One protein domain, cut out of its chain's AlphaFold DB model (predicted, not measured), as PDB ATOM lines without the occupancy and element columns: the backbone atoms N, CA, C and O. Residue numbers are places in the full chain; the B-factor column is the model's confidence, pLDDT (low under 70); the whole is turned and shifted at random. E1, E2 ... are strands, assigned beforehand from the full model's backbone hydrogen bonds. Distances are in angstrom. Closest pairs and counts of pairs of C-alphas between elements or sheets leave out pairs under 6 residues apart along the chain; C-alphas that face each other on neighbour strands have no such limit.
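AT A GLANCE: This is residues 27 to 198 of the 227 residues of an uncharacterized protein of Candidatus Accumulibacter sp (UniProt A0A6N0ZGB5). This is a flattened barrel of eight antiparallel strands: the long E1, E4 and E5 make one wall, and the shorter E6 to E10 cross them as the other. E2 and E3 widen the second wall beside E10, while the far ends of E1, E4 and E5 run on well past the short strands and make one end of the longest axis. The printed part has 172 residues and ten named strands, E1 to E10, with no named helix; the class is all strand. Round the ring run E1, E4, E5, E6, E7, E8, E9, E10 and back to E1. The whole is loose, with a radius of gyration of the C-alphas of 19.4 A, and flat, with spans of 65 by 48 by 22 A.

HOW THE PARTS SIT: Begin at E1, residues 27 to 43, which bends by 82 degrees at residue 30; E4, residues 67 to 83, is its antiparallel neighbour at 167 degrees, with N 35 and O 76 3.0 A apart, within hydrogen-bond range. On the other side of E4 find E5, residues 94 to 109, where N 75 and O 100 are 2.8 A apart. E6, residues 124 to 127, pairs with E5 through N 101 and O 124, 2.8 A. From E4 a meander, each strand the antiparallel neighbour of the one before, runs through E5 and E6 to E10: E7, residues 130 to 134, is the neighbour of E6, with N 125 and O 132 2.8 A apart; E8, residues 158 to 163, is the neighbour of E7, with N 131 and O 161 2.8 A apart; E9, residues 169 to 176, is the neighbour of E8, with N 162 and O 170 2.8 A apart; E10, residues 183 to 192, is the neighbour of E9, with N 171 and O 188 2.9 A apart. N 191 and O 42, 2.9 A apart, close the ring from E10 to E1. On that same side of E10 is E2, residues 48 to 52, with N 50 and O 185 at 2.8 A; E3, residues 61 to 65, forms a hairpin with E2, N 49 and O 64 being 2.9 A apart.

IN THESE COORDINATES: Find C-alpha 27 at (70.489, 40.391, -41.020); from there E1 runs 42.2 A. E2 is 13.0 A long and E3 11.5 A; E3 runs on into E4 at 89 degrees. E4 spans 48.8 A, to C-alpha 83 at (71.246, 44.835, -43.037), and E5 comes back over 46.0 A. E6, E7 and E8 measure 9.7, 14.0 and 16.9 A, E9 22.5 A, and E10 28.3 A, ending at (33.813, 31.631, -32.447).

THE WHOLE: The C-alphas of Gly 58 and Leu 90 are the two farthest apart, 66.0 A. The printed part has no cut; look for its long links at residues 110 to 123 and 135 to 157. Mean pLDDT of the printed part is 88.2; residues 56 to 58, 84, 86 to 89, 91, 179 and 195 to 198 are under 70.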
ATOM      1  N   VAL A  27      71.481  39.504 -41.614       77.62
ATOM      2  CA  VAL A  27      70.489  40.391 -41.020       77.62
ATOM      3  C   VAL A  27      70.762  40.481 -39.529       77.62
ATOM      4  O   VAL A  27      70.749  39.472 -38.829       77.62
ATOM      5  N   LEU A  28      70.970  41.696 -39.020       81.12
ATOM      6  CA  LEU A  28      71.162  41.922 -37.592       81.12
ATOM      7  C   LEU A  28      69.811  42.223 -36.936       81.12
ATOM      8  O   LEU A  28      69.299  43.339 -37.032       81.12
ATOM      9  N   VAL A  29      69.229  41.233 -36.260       83.62
ATOM     10  CA  VAL A  29      67.995  41.419 -35.481       83.62
ATOM     11  C   VAL A  29      68.295  42.253 -34.234       83.62
ATOM     12  O   VAL A  29      69.116  41.867 -33.406       83.62
ATOM     13  N   ILE A  30      67.602  43.383 -34.083       87.56
ATOM     14  CA  ILE A  30      67.782  44.311 -32.951       87.56
ATOM     15  C   ILE A  30      66.673  44.219 -31.906       87.56
ATOM     16  O   ILE A  30      66.877  44.586 -30.752       87.56
ATOM     17  N   ASN A  31      65.493  43.749 -32.303       88.56
ATOM     18  CA  ASN A  31      64.371  43.499 -31.408       88.56
ATOM     19  C   ASN A  31      63.451  42.462 -32.051       88.56
ATOM     20  O   ASN A  31      63.362  42.373 -33.280       88.56
ATOM     21  N   SER A  32      62.772  41.687 -31.222       92.06
ATOM     22  CA  SER A  32      61.800  40.699 -31.660       92.06
ATOM     23  C   SER A  32      60.745  40.471 -30.591       92.06
ATOM     24  O   SER A  32      60.965  40.713 -29.402       92.06
ATOM     25  N   GLY A  33      59.589  39.984 -31.018       92.94
ATOM     26  CA  GLY A  33      58.498  39.678 -30.110       92.94
ATOM     27  C   GLY A  33      57.458  38.769 -30.736       92.94
ATOM     28  O   GLY A  33      57.498  38.454 -31.929       92.94
ATOM     29  N   VAL A  34      56.539  38.329 -29.881       95.81
ATOM     30  CA  VAL A  34      55.393  37.513 -30.267       95.81
ATOM     31  C   VAL A  34      54.162  38.059 -29.566       95.81
ATOM     32  O   VAL A  34      54.075  38.016 -28.339       95.81
ATOM     33  N   ASP A  35      53.203  38.536 -30.351       96.12
ATOM     34  CA  ASP A  35      51.885  38.911 -29.851       96.12
ATOM     35  C   ASP A  35      50.952  37.716 -30.025       96.12
ATOM     36  O   ASP A  35      50.882  37.145 -31.115       96.12
ATOM     37  N   THR A  36      50.236  37.320 -28.972       95.44
ATOM     38  CA  THR A  36      49.337  36.158 -29.024       95.44
ATOM     39  C   THR A  36      47.912  36.512 -28.632       95.44
ATOM     40  O   THR A  36      47.672  37.294 -27.713       95.44
ATOM     41  N   VAL A  37      46.951  35.913 -29.335       95.56
ATOM     42  CA  VAL A  37      45.520  36.000 -29.038       95.56
ATOM     43  C   VAL A  37      44.931  34.603 -29.147       95.56
ATOM     44  O   VAL A  37      45.041  33.966 -30.189       95.56
ATOM     45  N   SER A  38      44.283  34.130 -28.084       95.31
ATOM     46  CA  SER A  38      43.564  32.854 -28.103       95.31
ATOM     47  C   SER A  38      42.068  33.089 -28.261       95.31
ATOM     48  O   SER A  38      41.494  33.953 -27.593       95.31
ATOM     49  N   LYS A  39      41.440  32.316 -29.144       95.19
ATOM     50  CA  LYS A  39      39.997  32.325 -29.385       95.19
ATOM     51  C   LYS A  39      39.446  30.916 -29.297       95.19
ATOM     52  O   LYS A  39      40.025  29.995 -29.868       95.19
ATOM     53  N   ARG A  40      38.294  30.761 -28.653       96.06
ATOM     54  CA  ARG A  40      37.611  29.471 -28.562       96.06
ATOM     55  C   ARG A  40      36.626  29.294 -29.706       96.06
ATOM     56  O   ARG A  40      35.836  30.192 -29.993       96.06
ATOM     57  N   TYR A  41      36.637  28.120 -30.318       96.81
ATOM     58  CA  TYR A  41      35.803  27.752 -31.452       96.81
ATOM     59  C   TYR A  41      34.970  26.510 -31.145       96.81
ATOM     60  O   TYR A  41      35.424  25.578 -30.483       96.81
ATOM     61  N   SER A  42      33.738  26.492 -31.655       97.12
ATOM     62  CA  SER A  42      32.881  25.307 -31.682       97.12
ATOM     63  C   SER A  42      32.706  24.852 -33.120       97.12
ATOM     64  O   SER A  42      32.369  25.653 -33.994       97.12
ATOM     65  N   ILE A  43      32.893  23.556 -33.353       96.75
ATOM     66  CA  ILE A  43      32.630  22.926 -34.645       96.75
ATOM     67  C   ILE A  43      31.125  22.989 -34.926       96.75
ATOM     68  O   ILE A  43      30.292  22.764 -34.046       96.75
ATOM     69  N   THR A  44      30.790  23.337 -36.162       94.38
ATOM     70  CA  THR A  44      29.428  23.548 -36.657       94.38
ATOM     71  C   THR A  44      29.042  22.472 -37.671       94.38
ATOM     72  O   THR A  44      29.878  21.690 -38.137       94.38
ATOM     73  N   SER A  45      27.753  22.421 -38.012       90.94
ATOM     74  CA  SER A  45      27.202  21.484 -38.995       90.94
ATOM     75  C   SER A  45      27.908  21.573 -40.352       90.94
ATOM     76  O   SER A  45      28.290  22.658 -40.786       90.94
ATOM     77  N   GLY A  46      28.009  20.441 -41.052       91.88
ATOM     78  CA  GLY A  46      28.731  20.350 -42.326       91.88
ATOM     79  C   GLY A  46      30.228  20.079 -42.169       91.88
ATOM     80  O   GLY A  46      30.953  20.138 -43.155       91.88
ATOM     81  N   SER A  47      30.683  19.793 -40.947       96.50
ATOM     82  CA  SER A  47      32.024  19.275 -40.678       96.50
ATOM     83  C   SER A  47      32.011  17.750 -40.713       96.50
ATOM     84  O   SER A  47      31.113  17.126 -40.139       96.50
ATOM     85  N   SER A  48      33.000  17.144 -41.361       96.69
ATOM     86  CA  SER A  48      33.085  15.694 -41.518       96.69
ATOM     87  C   SER A  48      34.513  15.198 -41.676       96.69
ATOM     88  O   SER A  48      35.382  15.921 -42.164       96.69
ATOM     89  N   VAL A  49      34.718  13.931 -41.335       96.88
ATOM     90  CA  VAL A  49      35.956  13.184 -41.577       96.88
ATOM     91  C   VAL A  49      35.614  11.912 -42.347       96.88
ATOM     92  O   VAL A  49      34.620  11.247 -42.051       96.88
ATOM     93  N   SER A  50      36.454  11.572 -43.317       95.19
ATOM     94  CA  SER A  50      36.437  10.305 -44.037       95.19
ATOM     95  C   SER A  50      37.806   9.651 -43.930       95.19
ATOM     96  O   SER A  50      38.823  10.315 -44.121       95.19
ATOM     97  N   TYR A  51      37.844   8.351 -43.674       93.75
ATOM     98  CA  TYR A  51      39.040   7.545 -43.868       93.75
ATOM     99  C   TYR A  51      39.044   6.993 -45.294       93.75
ATOM    100  O   TYR A  51      38.064   6.389 -45.732       93.75
ATOM    101  N   LEU A  52      40.142   7.227 -46.001       91.25
ATOM    102  CA  LEU A  52      40.422   6.716 -47.332       91.25
ATOM    103  C   LEU A  52      41.377   5.536 -47.185       91.25
ATOM    104  O   LEU A  52      42.514   5.699 -46.729       91.25
ATOM    105  N   ALA A  53      40.906   4.351 -47.553       87.19
ATOM    106  CA  ALA A  53      41.713   3.150 -47.512       87.19
ATOM    107  C   ALA A  53      42.758   3.172 -48.634       87.19
ATOM    108  O   ALA A  53      42.490   3.554 -49.773       87.19
ATOM    109  N   GLY A  54      43.967   2.711 -48.315       80.31
ATOM    110  CA  GLY A  54      44.997   2.471 -49.314       80.31
ATOM    111  C   GLY A  54      44.620   1.314 -50.241       80.31
ATOM    112  O   GLY A  54      43.658   0.583 -50.015       80.31
ATOM    113  N   PHE A  55      45.445   1.083 -51.260       73.31
ATOM    114  CA  PHE A  55      45.223   0.047 -52.281       73.31
ATOM    115  C   PHE A  55      44.965  -1.372 -51.721       73.31
ATOM    116  O   PHE A  55      44.292  -2.175 -52.360       73.31
ATOM    117  N   PHE A  56      45.491  -1.682 -50.529       68.38
ATOM    118  CA  PHE A  56      45.320  -2.974 -49.850       68.38
ATOM    119  C   PHE A  56      44.358  -2.926 -48.641       68.38
ATOM    120  O   PHE A  56      44.231  -3.923 -47.933       68.38
ATOM    121  N   GLY A  57      43.724  -1.779 -48.367       65.06
ATOM    122  CA  GLY A  57      42.952  -1.522 -47.147       65.06
ATOM    123  C   GLY A  57      41.493  -2.000 -47.186       65.06
ATOM    124  O   GLY A  57      40.913  -2.225 -48.245       65.06
ATOM    125  N   GLY A  58      40.890  -2.139 -45.998       68.94
ATOM    126  CA  GLY A  58      39.557  -2.716 -45.742       68.94
ATOM    127  C   GLY A  58      38.338  -1.872 -46.150       68.94
ATOM    128  O   GLY A  58      37.262  -2.080 -45.593       68.94
ATOM    129  N   GLY A  59      38.495  -0.965 -47.118       82.81
ATOM    130  CA  GLY A  59      37.453  -0.061 -47.613       82.81
ATOM    131  C   GLY A  59      37.395   1.294 -46.900       82.81
ATOM    132  O   GLY A  59      37.842   1.438 -45.763       82.81
ATOM    133  N   ASP A  60      36.849   2.291 -47.597       89.19
ATOM    134  CA  ASP A  60      36.684   3.657 -47.091       89.19
ATOM    135  C   ASP A  60      35.628   3.727 -45.977       89.19
ATOM    136  O   ASP A  60      34.646   2.978 -45.973       89.19
ATOM    137  N   VAL A  61      35.793   4.678 -45.053       91.56
ATOM    138  CA  VAL A  61      34.828   4.957 -43.978       91.56
ATOM    139  C   VAL A  61      34.419   6.425 -44.024       91.56
ATOM    140  O   VAL A  61      35.265   7.313 -43.994       91.56
ATOM    141  N   GLY A  62      33.114   6.689 -44.027       90.06
ATOM    142  CA  GLY A  62      32.549   8.039 -43.988       90.06
ATOM    143  C   GLY A  62      32.101   8.592 -45.345       90.06
ATOM    144  O   GLY A  62      31.972   7.831 -46.303       90.06
ATOM    145  N   PRO A  63      31.769   9.894 -45.426       93.38
ATOM    146  CA  PRO A  63      31.986  10.930 -44.412       93.38
ATOM    147  C   PRO A  63      31.136  10.738 -43.156       93.38
ATOM    148  O   PRO A  63      29.931  10.509 -43.233       93.38
ATOM    149  N   LEU A  64      31.770  10.866 -41.992       94.88
ATOM    150  CA  LEU A  64      31.103  10.847 -40.694       94.88
ATOM    151  C   LEU A  64      31.180  12.232 -40.052       94.88
ATOM    152  O   LEU A  64      32.198  12.919 -40.191       94.88
ATOM    153  N   PRO A  65      30.100  12.678 -39.390       94.69
ATOM    154  CA  PRO A  65      30.056  13.997 -38.788       94.69
ATOM    155  C   PRO A  65      31.052  14.092 -37.636       94.69
ATOM    156  O   PRO A  65      31.237  13.145 -36.872       94.69
ATOM    157  N   ILE A  66      31.638  15.274 -37.485       94.81
ATOM    158  CA  ILE A  66      32.481  15.603 -36.339       94.81
ATOM    159  C   ILE A  66      31.910  16.807 -35.607       94.81
ATOM    160  O   ILE A  66      31.337  17.716 -36.212       94.81
ATOM    161  N   SER A  67      32.054  16.808 -34.290       95.06
ATOM    162  CA  SER A  67      31.640  17.921 -33.441       95.06
ATOM    163  C   SER A  67      32.618  18.080 -32.287       95.06
ATOM    164  O   SER A  67      33.472  17.222 -32.076       95.06
ATOM    165  N   GLY A  68      32.528  19.191 -31.565       95.19
ATOM    166  CA  GLY A  68      33.448  19.483 -30.475       95.19
ATOM    167  C   GLY A  68      33.898  20.931 -30.462       95.19
ATOM    168  O   GLY A  68      33.300  21.797 -31.114       95.19
ATOM    169  N   GLN A  69      34.949  21.189 -29.698       97.06
ATOM    170  CA  GLN A  69      35.510  22.516 -29.487       97.06
ATOM    171  C   GLN A  69      37.034  22.471 -29.519       97.06
ATOM    172  O   GLN A  69      37.651  21.440 -29.268       97.06
ATOM    173  N   PHE A  70      37.638  23.606 -29.837       97.25
ATOM    174  CA  PHE A  70      39.083  23.794 -29.792       97.25
ATOM    175  C   PHE A  70      39.397  25.275 -29.599       97.25
ATOM    176  O   PHE A  70      38.564  26.139 -29.879       97.25
ATOM    177  N   ASP A  71      40.611  25.570 -29.159       97.19
ATOM    178  CA  ASP A  71      41.135  26.928 -29.112       97.19
ATOM    179  C   ASP A  71      42.071  27.154 -30.306       97.19
ATOM    180  O   ASP A  71      42.913  26.313 -30.619       97.19
ATOM    181  N   ALA A  72      41.941  28.298 -30.975       96.88
ATOM    182  CA  ALA A  72      42.869  28.771 -31.992       96.88
ATOM    183  C   ALA A  72      43.739  29.884 -31.398       96.88
ATOM    184  O   ALA A  72      43.243  30.959 -31.048       96.88
ATOM    185  N   VAL A  73      45.037  29.613 -31.284       97.12
ATOM    186  CA  VAL A  73      46.043  30.568 -30.818       97.12
ATOM    187  C   VAL A  73      46.640  31.252 -32.037       97.12
ATOM    188  O   VAL A  73      47.381  30.636 -32.797       97.12
ATOM    189  N   TYR A  74      46.299  32.519 -32.226       96.50
ATOM    190  CA  TYR A  74      46.871  33.387 -33.246       96.50
ATOM    191  C   TYR A  74      48.145  34.012 -32.696       96.50
ATOM    192  O   TYR A  74      48.101  34.631 -31.633       96.50
ATOM    193  N   SER A  75      49.257  33.884 -33.413       96.81
ATOM    194  CA  SER A  75      50.532  34.490 -33.044       96.81
ATOM    195  C   SER A  75      51.087  35.354 -34.173       96.81
ATOM    196  O   SER A  75      51.272  34.892 -35.297       96.81
ATOM    197  N   ARG A  76      51.382  36.616 -33.862       96.31
ATOM    198  CA  ARG A  76      52.125  37.524 -34.739       96.31
ATOM    199  C   ARG A  76      53.564  37.571 -34.261       96.31
ATOM    200  O   ARG A  76      53.851  38.123 -33.200       96.31
ATOM    201  N   HIS A  77      54.457  36.991 -35.046       94.44
ATOM    202  CA  HIS A  77      55.891  37.065 -34.813       94.44
ATOM    203  C   HIS A  77      56.452  38.249 -35.584       94.44
ATOM    204  O   HIS A  77      56.158  38.407 -36.770       94.44
ATOM    205  N   TRP A  78      57.259  39.071 -34.926       94.19
ATOM    206  CA  TRP A  78      57.867  40.235 -35.554       94.19
ATOM    207  C   TRP A  78      59.338  40.366 -35.175       94.19
ATOM    208  O   TRP A  78      59.754  40.035 -34.062       94.19
ATOM    209  N   TRP A  79      60.128  40.864 -36.125       91.88
ATOM    210  CA  TRP A  79      61.556  41.112 -35.982       91.88
ATOM    211  C   TRP A  79      61.889  42.458 -36.599       91.88
ATOM    212  O   TRP A  79      61.667  42.676 -37.790       91.88
ATOM    213  N   THR A  80      62.466  43.350 -35.805       90.44
ATOM    214  CA  THR A  80      63.106  44.553 -36.335       90.44
ATOM    215  C   THR A  80      64.582  44.286 -36.561       90.44
ATOM    216  O   THR A  80      65.225  43.678 -35.697       90.44
ATOM    217  N   TYR A  81      65.128  44.743 -37.683       86.50
ATOM    218  CA  TYR A  81      66.495  44.404 -38.063       86.50
ATOM    219  C   TYR A  81      67.201  45.466 -38.914       86.50
ATOM    220  O   TYR A  81      66.557  46.327 -39.518       86.50
ATOM    221  N   TYR A  82      68.530  45.356 -38.978       84.88
ATOM    222  CA  TYR A  82      69.405  46.052 -39.927       84.88
ATOM    223  C   TYR A  82      69.980  45.078 -40.957       84.88
ATOM    224  O   TYR A  82      70.044  43.870 -40.721       84.88
ATOM    225  N   GLN A  83      70.425  45.601 -42.097       79.81
ATOM    226  CA  GLN A  83      71.246  44.835 -43.037       79.81
ATOM    227  C   GLN A  83      72.697  44.805 -42.530       79.81
ATOM    228  O   GLN A  83      73.170  45.815 -42.017       79.81
ATOM    229  N   ASP A  84      73.422  43.689 -42.679       68.19
ATOM    230  CA  ASP A  84      74.773  43.515 -42.096       68.19
ATOM    231  C   ASP A  84      75.784  44.575 -42.558       68.19
ATOM    232  O   ASP A  84      76.692  44.963 -41.827       68.19
ATOM    233  N   PHE A  85      75.617  45.083 -43.782       71.31
ATOM    234  CA  PHE A  85      76.464  46.139 -44.344       71.31
ATOM    235  C   PHE A  85      76.136  47.540 -43.792       71.31
ATOM    236  O   PHE A  85      76.770  48.518 -44.188       71.31
ATOM    237  N   ASP A  86      75.167  47.640 -42.881       68.56
ATOM    238  CA  ASP A  86      74.769  48.851 -42.169       68.56
ATOM    239  C   ASP A  86      74.663  48.615 -40.643       68.56
ATOM    240  O   ASP A  86      73.593  48.729 -40.037       68.56
ATOM    241  N   PRO A  87      75.789  48.325 -39.966       63.31
ATOM    242  CA  PRO A  87      75.805  48.042 -38.529       63.31
ATOM    243  C   PRO A  87      75.485  49.271 -37.659       63.31
ATOM    244  O   PRO A  87      75.342  49.149 -36.445       63.31
ATOM    245  N   GLN A  88      75.413  50.464 -38.257       66.06
ATOM    246  CA  GLN A  88      75.050  51.718 -37.590       66.06
ATOM    247  C   GLN A  88      73.564  52.082 -37.796       66.06
ATOM    248  O   GLN A  88      73.111  53.073 -37.226       66.06
ATOM    249  N   GLY A  89      72.808  51.308 -38.591       65.50
ATOM    250  CA  GLY A  89      71.387  51.548 -38.873       65.50
ATOM    251  C   GLY A  89      71.104  52.821 -39.683       65.50
ATOM    252  O   GLY A  89      70.013  53.385 -39.589       65.50
ATOM    253  N   LEU A  90      72.079  53.310 -40.453       71.00
ATOM    254  CA  LEU A  90      71.998  54.550 -41.233       71.00
ATOM    255  C   LEU A  90      71.054  54.446 -42.444       71.00
ATOM    256  O   LEU A  90      70.550  55.463 -42.916       71.00
ATOM    257  N   GLN A  91      70.809  53.235 -42.941       69.25
ATOM    258  CA  GLN A  91      69.840  52.905 -43.990       69.25
ATOM    259  C   GLN A  91      68.433  52.648 -43.427       69.25
ATOM    260  O   GLN A  91      67.481  52.498 -44.194       69.25
ATOM    261  N   GLY A  92      68.290  52.662 -42.099       71.75
ATOM    262  CA  GLY A  92      67.025  52.526 -41.390       71.75
ATOM    263  C   GLY A  92      66.770  51.128 -40.829       71.75
ATOM    264  O   GLY A  92      67.459  50.153 -41.128       71.75
ATOM    265  N   THR A  93      65.751  51.046 -39.977       81.62
ATOM    266  CA  THR A  93      65.267  49.797 -39.384       81.62
ATOM    267  C   THR A  93      64.192  49.178 -40.271       81.62
ATOM    268  O   THR A  93      63.239  49.855 -40.661       81.62
ATOM    269  N   PHE A  94      64.304  47.881 -40.535       85.00
ATOM    270  CA  PHE A  94      63.297  47.100 -41.251       85.00
ATOM    271  C   PHE A  94      62.460  46.272 -40.280       85.00
ATOM    272  O   PHE A  94      62.906  45.979 -39.172       85.00
ATOM    273  N   LEU A  95      61.258  45.881 -40.706       88.62
ATOM    274  CA  LEU A  95      60.337  45.039 -39.948       88.62
ATOM    275  C   LEU A  95      59.964  43.816 -40.790       88.62
ATOM    276  O   LEU A  95      59.413  43.956 -41.880       88.62
ATOM    277  N   ALA A  96      60.266  42.627 -40.278       89.25
ATOM    278  CA  ALA A  96      59.772  41.360 -40.800       89.25
ATOM    279  C   ALA A  96      58.666  40.845 -39.882       89.25
ATOM    280  O   ALA A  96      58.834  40.847 -38.664       89.25
ATOM    281  N   GLU A  97      57.561  40.382 -40.465       91.94
ATOM    282  CA  GLU A  97      56.415  39.859 -39.720       91.94
ATOM    283  C   GLU A  97      55.956  38.519 -40.287       91.94
ATOM    284  O   GLU A  97      56.089  38.243 -41.483       91.94
ATOM    285  N   SER A  98      55.425  37.677 -39.410       92.69
ATOM    286  CA  SER A  98      54.919  36.359 -39.757       92.69
ATOM    287  C   SER A  98      53.756  35.993 -38.842       92.69
ATOM    288  O   SER A  98      53.926  35.900 -37.626       92.69
ATOM    289  N   ASP A  99      52.580  35.784 -39.429       95.50
ATOM    290  CA  ASP A  99      51.362  35.425 -38.705       95.50
ATOM    291  C   ASP A  99      51.112  33.918 -38.766       95.50
ATOM    292  O   ASP A  99      51.156  33.301 -39.836       95.50
ATOM    293  N   TRP A 100      50.805  33.331 -37.613       96.12
ATOM    294  CA  TRP A 100      50.596  31.898 -37.452       96.12
ATOM    295  C   TRP A 100      49.370  31.598 -36.598       96.12
ATOM    296  O   TRP A 100      48.888  32.435 -35.833       96.12
ATOM    297  N   VAL A 101      48.850  30.387 -36.754       96.88
ATOM    298  CA  VAL A 101      47.738  29.847 -35.979       96.88
ATOM    299  C   VAL A 101      48.090  28.439 -35.531       96.88
ATOM    300  O   VAL A 101      48.592  27.645 -36.322       96.88
ATOM    301  N   GLN A 102      47.797  28.113 -34.279       96.25
ATOM    302  CA  GLN A 102      47.892  26.752 -33.764       96.25
ATOM    303  C   GLN A 102      46.585  26.363 -33.078       96.25
ATOM    304  O   GLN A 102      46.022  27.145 -32.309       96.25
ATOM    305  N   PHE A 103      46.103  25.150 -33.344       96.94
ATOM    306  CA  PHE A 103      44.942  24.606 -32.650       96.94
ATOM    307  C   PHE A 103      45.383  23.856 -31.394       96.94
ATOM    308  O   PHE A 103      46.291  23.028 -31.428       96.94
ATOM    309  N   THR A 104      44.750  24.172 -30.269       96.88
ATOM    310  CA  THR A 104      45.067  23.627 -28.943       96.88
ATOM    311  C   THR A 104      43.779  23.341 -28.169       96.88
ATOM    312  O   THR A 104      42.692  23.691 -28.625       96.88
ATOM    313  N   ASN A 105      43.882  22.671 -27.013       95.75
ATOM    314  CA  ASN A 105      42.736  22.320 -26.157       95.75
ATOM    315  C   ASN A 105      41.577  21.669 -26.931       95.75
ATOM    316  O   ASN A 105      40.409  22.017 -26.758       95.75
ATOM    317  N   VAL A 106      41.934  20.755 -27.830       96.00
ATOM    318  CA  VAL A 106      41.002  20.094 -28.734       96.00
ATOM    319  C   VAL A 106      40.192  19.050 -27.965       96.00
ATOM    320  O   VAL A 106      40.756  18.119 -27.393       96.00
ATOM    321  N   ASP A 107      38.872  19.196 -27.993       95.00
ATOM    322  CA  ASP A 107      37.895  18.264 -27.432       95.00
ATOM    323  C   ASP A 107      36.908  17.877 -28.537       95.00
ATOM    324  O   ASP A 107      36.010  18.651 -28.885       95.00
ATOM    325  N   LEU A 108      37.133  16.716 -29.158       93.38
ATOM    326  CA  LEU A 108      36.345  16.232 -30.290       93.38
ATOM    327  C   LEU A 108      35.479  15.045 -29.912       93.38
ATOM    328  O   LEU A 108      35.914  14.106 -29.251       93.38
ATOM    329  N   VAL A 109      34.284  15.044 -30.484       93.12
ATOM    330  CA  VAL A 109      33.398  13.892 -30.535       93.12
ATOM    331  C   VAL A 109      33.443  13.341 -31.955       93.12
ATOM    332  O   VAL A 109      33.010  13.995 -32.910       93.12
ATOM    333  N   LEU A 110      33.996  12.136 -32.068       90.75
ATOM    334  CA  LEU A 110      34.187  11.388 -33.307       90.75
ATOM    335  C   LEU A 110      33.380  10.092 -33.240       90.75
ATOM    336  O   LEU A 110      33.195   9.523 -32.162       90.75
ATOM    337  N   ASP A 111      32.943   9.603 -34.398       90.44
ATOM    338  CA  ASP A 111      32.428   8.241 -34.489       90.44
ATOM    339  C   ASP A 111      33.566   7.241 -34.229       90.44
ATOM    340  O   ASP A 111      34.667   7.372 -34.776       90.44
ATOM    341  N   GLY A 112      33.305   6.231 -33.397       84.31
ATOM    342  CA  GLY A 112      34.283   5.203 -33.049       84.31
ATOM    343  C   GLY A 112      34.778   4.392 -34.251       84.31
ATOM    344  O   GLY A 112      35.861   3.811 -34.178       84.31
ATOM    345  N   SER A 113      34.043   4.375 -35.369       85.75
ATOM    346  CA  SER A 113      34.484   3.706 -36.597       85.75
ATOM    347  C   SER A 113      35.647   4.411 -37.309       85.75
ATOM    348  O   SER A 113      36.298   3.785 -38.138       85.75
ATOM    349  N   LEU A 114      35.929   5.687 -37.006       83.12
ATOM    350  CA  LEU A 114      37.051   6.457 -37.577       83.12
ATOM    351  C   LEU A 114      38.383   6.253 -36.834       83.12
ATOM    352  O   LEU A 114      39.299   7.054 -37.016       83.12
ATOM    353  N   GLY A 115      38.480   5.248 -35.957       77.25
ATOM    354  CA  GLY A 115      39.602   5.056 -35.033       77.25
ATOM    355  C   GLY A 115      40.971   5.445 -35.612       77.25
ATOM    356  O   GLY A 115      41.415   4.874 -36.602       77.25
ATOM    357  N   GLY A 116      41.633   6.426 -34.985       86.00
ATOM    358  CA  GLY A 116      42.977   6.886 -35.367       86.00
ATOM    359  C   GLY A 116      43.073   8.299 -35.956       86.00
ATOM    360  O   GLY A 116      44.190   8.792 -36.105       86.00
ATOM    361  N   PHE A 117      41.959   8.980 -36.248       92.94
ATOM    362  CA  PHE A 117      41.999  10.395 -36.647       92.94
ATOM    363  C   PHE A 117      42.542  11.283 -35.516       92.94
ATOM    364  O   PHE A 117      42.109  11.169 -34.367       92.94
ATOM    365  N   VAL A 118      43.462  12.194 -35.848       93.19
ATOM    366  CA  VAL A 118      44.057  13.152 -34.907       93.19
ATOM    367  C   VAL A 118      43.879  14.558 -35.460       93.19
ATOM    368  O   VAL A 118      44.263  14.858 -36.587       93.19
ATOM    369  N   PHE A 119      43.310  15.452 -34.655       94.62
ATOM    370  CA  PHE A 119      43.132  16.834 -35.083       94.62
ATOM    371  C   PHE A 119      44.484  17.537 -35.294       94.62
ATOM    372  O   PHE A 119      45.392  17.337 -34.482       94.62
ATOM    373  N   PRO A 120      44.625  18.388 -36.326       95.12
ATOM    374  CA  PRO A 120      45.871  19.102 -36.595       95.12
ATOM    375  C   PRO A 120      46.341  19.937 -35.400       95.12
ATOM    376  O   PRO A 120      45.600  20.784 -34.908       95.12
ATOM    377  N   GLY A 121      47.584  19.713 -34.961       93.38
ATOM    378  CA  GLY A 121      48.233  20.461 -33.871       93.38
ATOM    379  C   GLY A 121      49.507  21.211 -34.283       93.38
ATOM    380  O   GLY A 121      50.176  21.797 -33.430       93.38
ATOM    381  N   TYR A 122      49.866  21.173 -35.568       94.44
ATOM    382  CA  TYR A 122      51.020  21.879 -36.134       94.44
ATOM    383  C   TYR A 122      50.708  23.358 -36.410       94.44
ATOM    384  O   TYR A 122      49.556  23.794 -36.341       94.44
ATOM    385  N   PHE A 123      51.746  24.146 -36.699       95.12
ATOM    386  CA  PHE A 123      51.595  25.563 -37.009       95.12
ATOM    387  C   PHE A 123      51.021  25.766 -38.413       95.12
ATOM    388  O   PHE A 123      51.486  25.194 -39.397       95.12
ATOM    389  N   LEU A 124      50.032  26.644 -38.507       96.38
ATOM    390  CA  LEU A 124      49.418  27.074 -39.752       96.38
ATOM    391  C   LEU A 124      49.862  28.494 -40.044       96.38
ATOM    392  O   LEU A 124      49.638  29.394 -39.236       96.38
ATOM    393  N   ARG A 125      50.456  28.726 -41.207       95.38
ATOM    394  CA  ARG A 125      50.754  30.078 -41.660       95.38
ATOM    395  C   ARG A 125      49.459  30.777 -42.040       95.38
ATOM    396  O   ARG A 125      48.643  30.229 -42.785       95.38
ATOM    397  N   ARG A 126      49.301  32.013 -41.577       95.56
ATOM    398  CA  ARG A 126      48.204  32.895 -41.958       95.56
ATOM    399  C   ARG A 126      48.704  33.939 -42.949       95.56
ATOM    400  O   ARG A 126      49.659  34.656 -42.679       95.56
ATOM    401  N   THR A 127      48.041  34.038 -44.096       94.25
ATOM    402  CA  THR A 127      48.299  35.090 -45.090       94.25
ATOM    403  C   THR A 127      46.987  35.791 -45.408       94.25
ATOM    404  O   THR A 127      46.164  35.282 -46.169       94.25
ATOM    405  N   GLY A 128      46.765  36.944 -44.772       93.06
ATOM    406  CA  GLY A 128      45.460  37.607 -44.776       93.06
ATOM    407  C   GLY A 128      44.405  36.720 -44.112       93.06
ATOM    408  O   GLY A 128      44.513  36.399 -42.925       93.06
ATOM    409  N   ASP A 129      43.419  36.299 -44.897       94.62
ATOM    410  CA  ASP A 129      42.334  35.424 -44.447       94.62
ATOM    411  C   ASP A 129      42.584  33.944 -44.759       94.62
ATOM    412  O   ASP A 129      41.785  33.104 -44.370       94.62
ATOM    413  N   GLN A 130      43.674  33.596 -45.449       97.19
ATOM    414  CA  GLN A 130      43.998  32.208 -45.783       97.19
ATOM    415  C   GLN A 130      44.867  31.564 -44.699       97.19
ATOM    416  O   GLN A 130      45.758  32.207 -44.138       97.19
ATOM    417  N   LEU A 131      44.624  30.281 -44.450       96.56
ATOM    418  CA  LEU A 131      45.387  29.414 -43.560       96.56
ATOM    419  C   LEU A 131      45.988  28.274 -44.378       96.56
ATOM    420  O   LEU A 131      45.296  27.645 -45.176       96.56
ATOM    421  N   SER A 132      47.262  27.983 -44.158       96.56
ATOM    422  CA  SER A 132      47.939  26.853 -44.793       96.56
ATOM    423  C   SER A 132      49.053  26.340 -43.900       96.56
ATOM    424  O   SER A 132      49.837  27.143 -43.395       96.56
ATOM    425  N   GLY A 133      49.176  25.032 -43.747       94.81
ATOM    426  CA  GLY A 133      50.299  24.442 -43.034       94.81
ATOM    427  C   GLY A 133      50.349  22.936 -43.188       94.81
ATOM    428  O   GLY A 133      49.434  22.316 -43.735       94.81
ATOM    429  N   ASP A 134      51.433  22.373 -42.687       94.19
ATOM    430  CA  ASP A 134      51.695  20.945 -42.665       94.19
ATOM    431  C   ASP A 134      52.496  20.569 -41.412       94.19
ATOM    432  O   ASP A 134      52.950  21.430 -40.657       94.19
ATOM    433  N   ASP A 135      52.668  19.274 -41.172       92.31
ATOM    434  CA  ASP A 135      53.506  18.752 -40.090       92.31
ATOM    435  C   ASP A 135      54.996  18.648 -40.472       92.31
ATOM    436  O   ASP A 135      55.761  17.940 -39.809       92.31
ATOM    437  N   HIS A 136      55.454  19.373 -41.507       91.19
ATOM    438  CA  HIS A 136      56.875  19.412 -41.850       91.19
ATOM    439  C   HIS A 136      57.676  19.980 -40.667       91.19
ATOM    440  O   HIS A 136      57.280  20.989 -40.079       91.19
ATOM    441  N   PRO A 137      58.884  19.468 -40.368       85.94
ATOM    442  CA  PRO A 137      59.739  20.007 -39.305       85.94
ATOM    443  C   PRO A 137      60.183  21.464 -39.513       85.94
ATOM    444  O   PRO A 137      60.829  22.015 -38.635       85.94
ATOM    445  N   CYS A 138      59.847  22.077 -40.654       88.00
ATOM    446  CA  CYS A 138      60.136  23.473 -41.000       88.00
ATOM    447  C   CYS A 138      58.867  24.336 -41.101       88.00
ATOM    448  O   CYS A 138      58.949  25.502 -41.483       88.00
ATOM    449  N   SER A 139      57.705  23.775 -40.757       87.88
ATOM    450  CA  SER A 139      56.429  24.484 -40.668       87.88
ATOM    451  C   SER A 139      56.324  25.158 -39.301       87.88
ATOM    452  O   SER A 139      55.655  24.680 -38.388       87.88
ATOM    453  N   PHE A 140      57.079  26.238 -39.108       87.75
ATOM    454  CA  PHE A 140      57.067  27.019 -37.872       87.75
ATOM    455  C   PHE A 140      57.508  28.472 -38.127       87.75
ATOM    456  O   PHE A 140      58.107  28.756 -39.167       87.75
ATOM    457  N   PRO A 141      57.251  29.407 -37.195       85.38
ATOM    458  CA  PRO A 141      57.665  30.801 -37.337       85.38
ATOM    459  C   PRO A 141      59.192  30.950 -37.349       85.38
ATOM    460  O   PRO A 141      59.857  30.647 -36.358       85.38
ATOM    461  N   PHE A 142      59.752  31.466 -38.444       83.50
ATOM    462  CA  PHE A 142      61.186  31.723 -38.580       83.50
ATOM    463  C   PHE A 142      61.461  33.198 -38.898       83.50
ATOM    464  O   PHE A 142      60.698  33.849 -39.613       83.50
ATOM    465  N   GLY A 143      62.544  33.726 -38.322       81.50
ATOM    466  CA  GLY A 143      62.977  35.105 -38.533       81.50
ATOM    467  C   GLY A 143      63.737  35.297 -39.853       81.50
ATOM    468  O   GLY A 143      64.045  34.323 -40.540       81.50
ATOM    469  N   PRO A 144      64.088  36.547 -40.202       76.69
ATOM    470  CA  PRO A 144      64.697  36.894 -41.492       76.69
ATOM    471  C   PRO A 144      66.084  36.276 -41.747       76.69
ATOM    472  O   PRO A 144      66.486  36.186 -42.902       76.69
ATOM    473  N   ASP A 145      66.789  35.827 -40.704       76.31
ATOM    474  CA  ASP A 145      68.097  35.154 -40.808       76.31
ATOM    475  C   ASP A 145      68.029  33.659 -40.441       76.31
ATOM    476  O   ASP A 145      69.028  33.000 -40.165       76.31
ATOM    477  N   THR A 146      66.820  33.099 -40.350       77.62
ATOM    478  CA  THR A 146      66.620  31.707 -39.942       77.62
ATOM    479  C   THR A 146      66.307  30.846 -41.156       77.62
ATOM    480  O   THR A 146      65.247  30.964 -41.767       77.62
ATOM    481  N   PHE A 147      67.217  29.926 -41.467       80.50
ATOM    482  CA  PHE A 147      67.020  28.916 -42.498       80.50
ATOM    483  C   PHE A 147      66.689  27.582 -41.839       80.50
ATOM    484  O   PHE A 147      67.459  27.080 -41.023       80.50
ATOM    485  N   CYS A 148      65.554  26.995 -42.211       83.38
ATOM    486  CA  CYS A 148      65.236  25.622 -41.852       83.38
ATOM    487  C   CYS A 148      65.428  24.722 -43.070       83.38
ATOM    488  O   CYS A 148      64.899  24.994 -44.148       83.38
ATOM    489  N   SER A 149      66.190  23.648 -42.892       81.88
ATOM    490  CA  SER A 149      66.294  22.566 -43.861       81.88
ATOM    491  C   SER A 149      66.004  21.244 -43.163       81.88
ATOM    492  O   SER A 149      66.387  21.014 -42.017       81.88
ATOM    493  N   GLY A 150      65.280  20.379 -43.857       78.00
ATOM    494  CA  GLY A 150      64.891  19.074 -43.355       78.00
ATOM    495  C   GLY A 150      64.383  18.220 -44.500       78.00
ATOM    496  O   GLY A 150      63.915  18.743 -45.511       78.00
ATOM    497  N   THR A 151      64.495  16.909 -44.339       79.62
ATOM    498  CA  THR A 151      63.983  15.940 -45.305       79.62
ATOM    499  C   THR A 151      62.886  15.143 -44.630       79.62
ATOM    500  O   THR A 151      63.087  14.625 -43.533       79.62
ATOM    501  N   VAL A 152      61.743  15.017 -45.293       79.19
ATOM    502  CA  VAL A 152      60.648  14.163 -44.834       79.19
ATOM    503  C   VAL A 152      60.610  12.913 -45.703       79.19
ATOM    504  O   VAL A 152      60.648  12.992 -46.930       79.19
ATOM    505  N   LEU A 153      60.543  11.752 -45.054       77.88
ATOM    506  CA  LEU A 153      60.332  10.464 -45.707       77.88
ATOM    507  C   LEU A 153      58.869  10.058 -45.517       77.88
ATOM    508  O   LEU A 153      58.523   9.457 -44.506       77.88
ATOM    509  N   GLY A 154      58.015  10.400 -46.480       81.44
ATOM    510  CA  GLY A 154      56.592  10.054 -46.454       81.44
ATOM    511  C   GLY A 154      55.681  11.215 -46.836       81.44
ATOM    512  O   GLY A 154      56.147  12.305 -47.162       81.44
ATOM    513  N   ALA A 155      54.375  10.952 -46.820       86.94
ATOM    514  CA  ALA A 155      53.363  11.988 -46.970       86.94
ATOM    515  C   ALA A 155      53.239  12.789 -45.666       86.94
ATOM    516  O   ALA A 155      53.331  12.219 -44.581       86.94
ATOM    517  N   LEU A 156      53.010  14.092 -45.798       90.50
ATOM    518  CA  LEU A 156      52.787  15.002 -44.679       90.50
ATOM    519  C   LEU A 156      51.296  15.202 -44.446       90.50
ATOM    520  O   LEU A 156      50.505  15.234 -45.397       90.50
ATOM    521  N   SER A 157      50.928  15.381 -43.183       94.00
ATOM    522  CA  SER A 157      49.626  15.933 -42.846       94.00
ATOM    523  C   SER A 157      49.599  17.374 -43.316       94.00
ATOM    524  O   SER A 157      50.508  18.138 -43.017       94.00
ATOM    525  N   SER A 158      48.558  17.766 -44.039       95.25
ATOM    526  CA  SER A 158      48.423  19.134 -44.534       95.25
ATOM    527  C   SER A 158      47.012  19.650 -44.337       95.25
ATOM    528  O   SER A 158      46.047  18.880 -44.301       95.25
ATOM    529  N   LEU A 159      46.909  20.965 -44.193       96.94
ATOM    530  CA  LEU A 159      45.665  21.686 -44.010       96.94
ATOM    531  C   LEU A 159      45.704  22.977 -44.813       96.94
ATOM    532  O   LEU A 159      46.686  23.721 -44.787       96.94
ATOM    533  N   GLY A 160      44.586  23.264 -45.471       97.50
ATOM    534  CA  GLY A 160      44.277  24.557 -46.060       97.50
ATOM    535  C   GLY A 160      42.936  25.062 -45.545       97.50
ATOM    536  O   GLY A 160      42.021  24.286 -45.268       97.50
ATOM    537  N   GLY A 161      42.791  26.370 -45.412       97.12
ATOM    538  CA  GLY A 161      41.551  26.947 -44.928       97.12
ATOM    539  C   GLY A 161      41.483  28.449 -45.067       97.12
ATOM    540  O   GLY A 161      42.369  29.096 -45.617       97.12
ATOM    541  N   GLN A 162      40.401  28.999 -44.541       97.06
ATOM    542  CA  GLN A 162      40.116  30.415 -44.577       97.06
ATOM    543  C   GLN A 162      39.367  30.878 -43.329       97.06
ATOM    544  O   GLN A 162      38.590  30.135 -42.719       97.06
ATOM    545  N   ILE A 163      39.597  32.136 -42.985       95.94
ATOM    546  CA  ILE A 163      38.894  32.887 -41.959       95.94
ATOM    547  C   ILE A 163      37.858  33.742 -42.684       95.94
ATOM    548  O   ILE A 163      38.194  34.587 -43.506       95.94
ATOM    549  N   ALA A 164      36.582  33.503 -42.417       93.56
ATOM    550  CA  ALA A 164      35.517  34.328 -42.955       93.56
ATOM    551  C   ALA A 164      35.543  35.734 -42.317       93.56
ATOM    552  O   ALA A 164      35.995  35.887 -41.178       93.56
ATOM    553  N   PRO A 165      34.984  36.762 -42.986       89.00
ATOM    554  CA  PRO A 165      34.947  38.131 -42.457       89.00
ATOM    555  C   PRO A 165      34.238  38.277 -41.102       89.00
ATOM    556  O   PRO A 165      34.480  39.232 -40.372       89.00
ATOM    557  N   ASP A 166      33.353  37.340 -40.762       88.12
ATOM    558  CA  ASP A 166      32.642  37.282 -39.482       88.12
ATOM    559  C   ASP A 166      33.375  36.461 -38.405       88.12
ATOM    560  O   ASP A 166      32.812  36.178 -37.348       88.12
ATOM    561  N   GLY A 167      34.627  36.075 -38.663       89.62
ATOM    562  CA  GLY A 167      35.484  35.346 -37.732       89.62
ATOM    563  C   GLY A 167      35.286  33.830 -37.725       89.62
ATOM    564  O   GLY A 167      35.985  33.147 -36.974       89.62
ATOM    565  N   ARG A 168      34.375  33.282 -38.547       94.75
ATOM    566  CA  ARG A 168      34.217  31.825 -38.700       94.75
ATOM    567  C   ARG A 168      35.421  31.207 -39.404       94.75
ATOM    568  O   ARG A 168      36.026  31.822 -40.275       94.75
ATOM    569  N   LEU A 169      35.741  29.969 -39.052       96.62
ATOM    570  CA  LEU A 169      36.811  29.196 -39.675       96.62
ATOM    571  C   LEU A 169      36.218  28.128 -40.581       96.62
ATOM    572  O   LEU A 169      35.293  27.423 -40.182       96.62
ATOM    573  N   ALA A 170      36.773  27.986 -41.778       97.12
ATOM    574  CA  ALA A 170      36.493  26.877 -42.674       97.12
ATOM    575  C   ALA A 170      37.821  26.318 -43.170       97.12
ATOM    576  O   ALA A 170      38.593  27.033 -43.806       97.12
ATOM    577  N   PHE A 171      38.110  25.062 -42.873       97.81
ATOM    578  CA  PHE A 171      39.361  24.435 -43.274       97.81
ATOM    579  C   PHE A 171      39.171  22.957 -43.559       97.81
ATOM    580  O   PHE A 171      38.204  22.339 -43.127       97.81
ATOM    581  N   GLY A 172      40.106  22.387 -44.296       97.56
ATOM    582  CA  GLY A 172      40.141  20.970 -44.583       97.56
ATOM    583  C   GLY A 172      41.547  20.537 -44.928       97.56
ATOM    584  O   GLY A 172      42.443  21.354 -45.143       97.56
ATOM    585  N   GLY A 173      41.750  19.235 -44.955       96.69
ATOM    586  CA  GLY A 173      43.080  18.703 -45.129       96.69
ATOM    587  C   GLY A 173      43.103  17.199 -45.231       96.69
ATOM    588  O   GLY A 173      42.064  16.537 -45.291       96.69
ATOM    589  N   PHE A 174      44.322  16.683 -45.248       95.19
ATOM    590  CA  PHE A 174      44.588  15.262 -45.304       95.19
ATOM    591  C   PHE A 174      45.620  14.888 -44.244       95.19
ATOM    592  O   PHE A 174      46.641  15.562 -44.116       95.19
ATOM    593  N   GLN A 175      45.348  13.829 -43.486       94.50
ATOM    594  CA  GLN A 175      46.250  13.239 -42.502       94.50
ATOM    595  C   GLN A 175      46.611  11.821 -42.967       94.50
ATOM    596  O   GLN A 175      45.781  10.918 -42.839       94.50
ATOM    597  N   PRO A 176      47.816  11.592 -43.507       92.19
ATOM    598  CA  PRO A 176      48.238  10.264 -43.929       92.19
ATOM    599  C   PRO A 176      48.412   9.329 -42.725       92.19
ATOM    600  O   PRO A 176      48.917   9.730 -41.678       92.19
ATOM    601  N   THR A 177      48.031   8.062 -42.886       88.50
ATOM    602  CA  THR A 177      48.255   7.000 -41.882       88.50
ATOM    603  C   THR A 177      49.213   5.917 -42.364       88.50
ATOM    604  O   THR A 177      49.689   5.119 -41.559       88.50
ATOM    605  N   GLY A 178      49.521   5.882 -43.663       75.31
ATOM    606  CA  GLY A 178      50.320   4.820 -44.262       75.31
ATOM    607  C   GLY A 178      50.824   5.137 -45.668       75.31
ATOM    608  O   GLY A 178      50.938   6.291 -46.084       75.31
ATOM    609  N   PHE A 179      51.165   4.082 -46.407       67.94
ATOM    610  CA  PHE A 179      51.640   4.174 -47.788       67.94
ATOM    611  C   PHE A 179      50.464   4.244 -48.779       67.94
ATOM    612  O   PHE A 179      49.376   3.757 -48.498       67.94
ATOM    613  N   PHE A 180      50.701   4.804 -49.971       70.62
ATOM    614  CA  PHE A 180      49.725   4.861 -51.076       70.62
ATOM    615  C   PHE A 180      48.450   5.683 -50.808       70.62
ATOM    616  O   PHE A 180      47.356   5.236 -51.141       70.62
ATOM    617  N   PHE A 181      48.592   6.905 -50.282       74.88
ATOM    618  CA  PHE A 181      47.481   7.857 -50.076       74.88
ATOM    619  C   PHE A 181      46.394   7.377 -49.102       74.88
ATOM    620  O   PHE A 181      45.289   7.914 -49.095       74.88
ATOM    621  N   GLU A 182      46.717   6.400 -48.257       90.31
ATOM    622  CA  GLU A 182      45.875   6.007 -47.136       90.31
ATOM    623  C   GLU A 182      45.901   7.082 -46.042       90.31
ATOM    624  O   GLU A 182      46.975   7.549 -45.641       90.31
ATOM    625  N   GLY A 183      44.727   7.468 -45.549       93.19
ATOM    626  CA  GLY A 183      44.632   8.440 -44.467       93.19
ATOM    627  C   GLY A 183      43.257   9.066 -44.309       93.19
ATOM    628  O   GLY A 183      42.275   8.638 -44.908       93.19
ATOM    629  N   PHE A 184      43.184  10.114 -43.498       94.94
ATOM    630  CA  PHE A 184      41.950  10.827 -43.205       94.94
ATOM    631  C   PHE A 184      41.845  12.108 -44.021       94.94
ATOM    632  O   PHE A 184      42.679  13.000 -43.894       94.94
ATOM    633  N   SER A 185      40.784  12.229 -44.812       95.38
ATOM    634  CA  SER A 185      40.355  13.494 -45.405       95.38
ATOM    635  C   SER A 185      39.315  14.139 -44.500       95.38
ATOM    636  O   SER A 185      38.402  13.464 -44.022       95.38
ATOM    637  N   TYR A 186      39.438  15.435 -44.237       96.75
ATOM    638  CA  TYR A 186      38.532  16.121 -43.324       96.75
ATOM    639  C   TYR A 186      38.199  17.533 -43.779       96.75
ATOM    640  O   TYR A 186      38.986  18.206 -44.443       96.75
ATOM    641  N   GLN A 187      37.019  17.986 -43.369       97.50
ATOM    642  CA  GLN A 187      36.547  19.350 -43.531       97.50
ATOM    643  C   GLN A 187      35.876  19.801 -42.235       97.50
ATOM    644  O   GLN A 187      35.037  19.100 -41.675       97.50
ATOM    645  N   VAL A 188      36.251  20.980 -41.755       97.69
ATOM    646  CA  VAL A 188      35.809  21.565 -40.494       97.69
ATOM    647  C   VAL A 188      35.310  22.975 -40.756       97.69
ATOM    648  O   VAL A 188      36.031  23.818 -41.288       97.69
ATOM    649  N   ASN A 189      34.088  23.241 -40.315       97.44
ATOM    650  CA  ASN A 189      33.531  24.579 -40.209       97.44
ATOM    651  C   ASN A 189      33.337  24.890 -38.728       97.44
ATOM    652  O   ASN A 189      32.668  24.132 -38.025       97.44
ATOM    653  N   ALA A 190      33.873  26.002 -38.240       96.75
ATOM    654  CA  ALA A 190      33.786  26.379 -36.837       96.75
ATOM    655  C   ALA A 190      33.385  27.846 -36.655       96.75
ATOM    656  O   ALA A 190      33.727  28.715 -37.457       96.75
ATOM    657  N   ALA A 191      32.664  28.120 -35.572       95.62
ATOM    658  CA  ALA A 191      32.254  29.463 -35.183       95.62
ATOM    659  C   ALA A 191      32.862  29.835 -33.829       95.62
ATOM    660  O   ALA A 191      32.977  28.986 -32.942       95.62
ATOM    661  N   GLU A 192      33.258  31.100 -33.690       93.06
ATOM    662  CA  GLU A 192      33.813  31.631 -32.447       93.06
ATOM    663  C   GLU A 192      32.755  31.552 -31.335       93.06
ATOM    664  O   GLU A 192      31.613  31.997 -31.489       93.06
ATOM    665  N   VAL A 193      33.132  30.963 -30.203       87.81
ATOM    666  CA  VAL A 193      32.295  30.906 -29.009       87.81
ATOM    667  C   VAL A 193      32.499  32.209 -28.256       87.81
ATOM    668  O   VAL A 193      33.421  32.353 -27.455       87.81
ATOM    669  N   ASN A 194      31.616  33.176 -28.497       70.25
ATOM    670  CA  ASN A 194      31.582  34.382 -27.685       70.25
ATOM    671  C   ASN A 194      31.212  34.004 -26.245       70.25
ATOM    672  O   ASN A 194      30.054  33.702 -25.949       70.25
ATOM    673  N   ALA A 195      32.173  34.103 -25.323       51.81
ATOM    674  CA  ALA A 195      31.954  33.928 -23.883       51.81
ATOM    675  C   ALA A 195      30.908  34.908 -23.287       51.81
ATOM    676  O   ALA A 195      30.530  34.786 -22.126       51.81
ATOM    677  N   ALA A 196      30.413  35.870 -24.077       46.81
ATOM    678  CA  ALA A 196      29.418  36.867 -23.690       46.81
ATOM    679  C   ALA A 196      27.947  36.421 -23.837       46.81
ATOM    680  O   ALA A 196      27.054  37.172 -23.455       46.81
ATOM    681  N   ALA A 197      27.658  35.221 -24.349       39.88
ATOM    682  CA  ALA A 197      26.288  34.704 -24.417       39.88
ATOM    683  C   ALA A 197      25.966  33.769 -23.240       39.88
ATOM    684  O   ALA A 197      25.425  32.684 -23.426       39.88
ATOM    685  N   VAL A 198      26.272  34.186 -22.008       37.69
ATOM    686  CA  VAL A 198      25.480  33.714 -20.867       37.69
ATOM    687  C   VAL A 198      24.198  34.543 -20.913       37.69
ATOM    688  O   VAL A 198      24.269  35.740 -20.623       37.69
TER     689      VAL A 198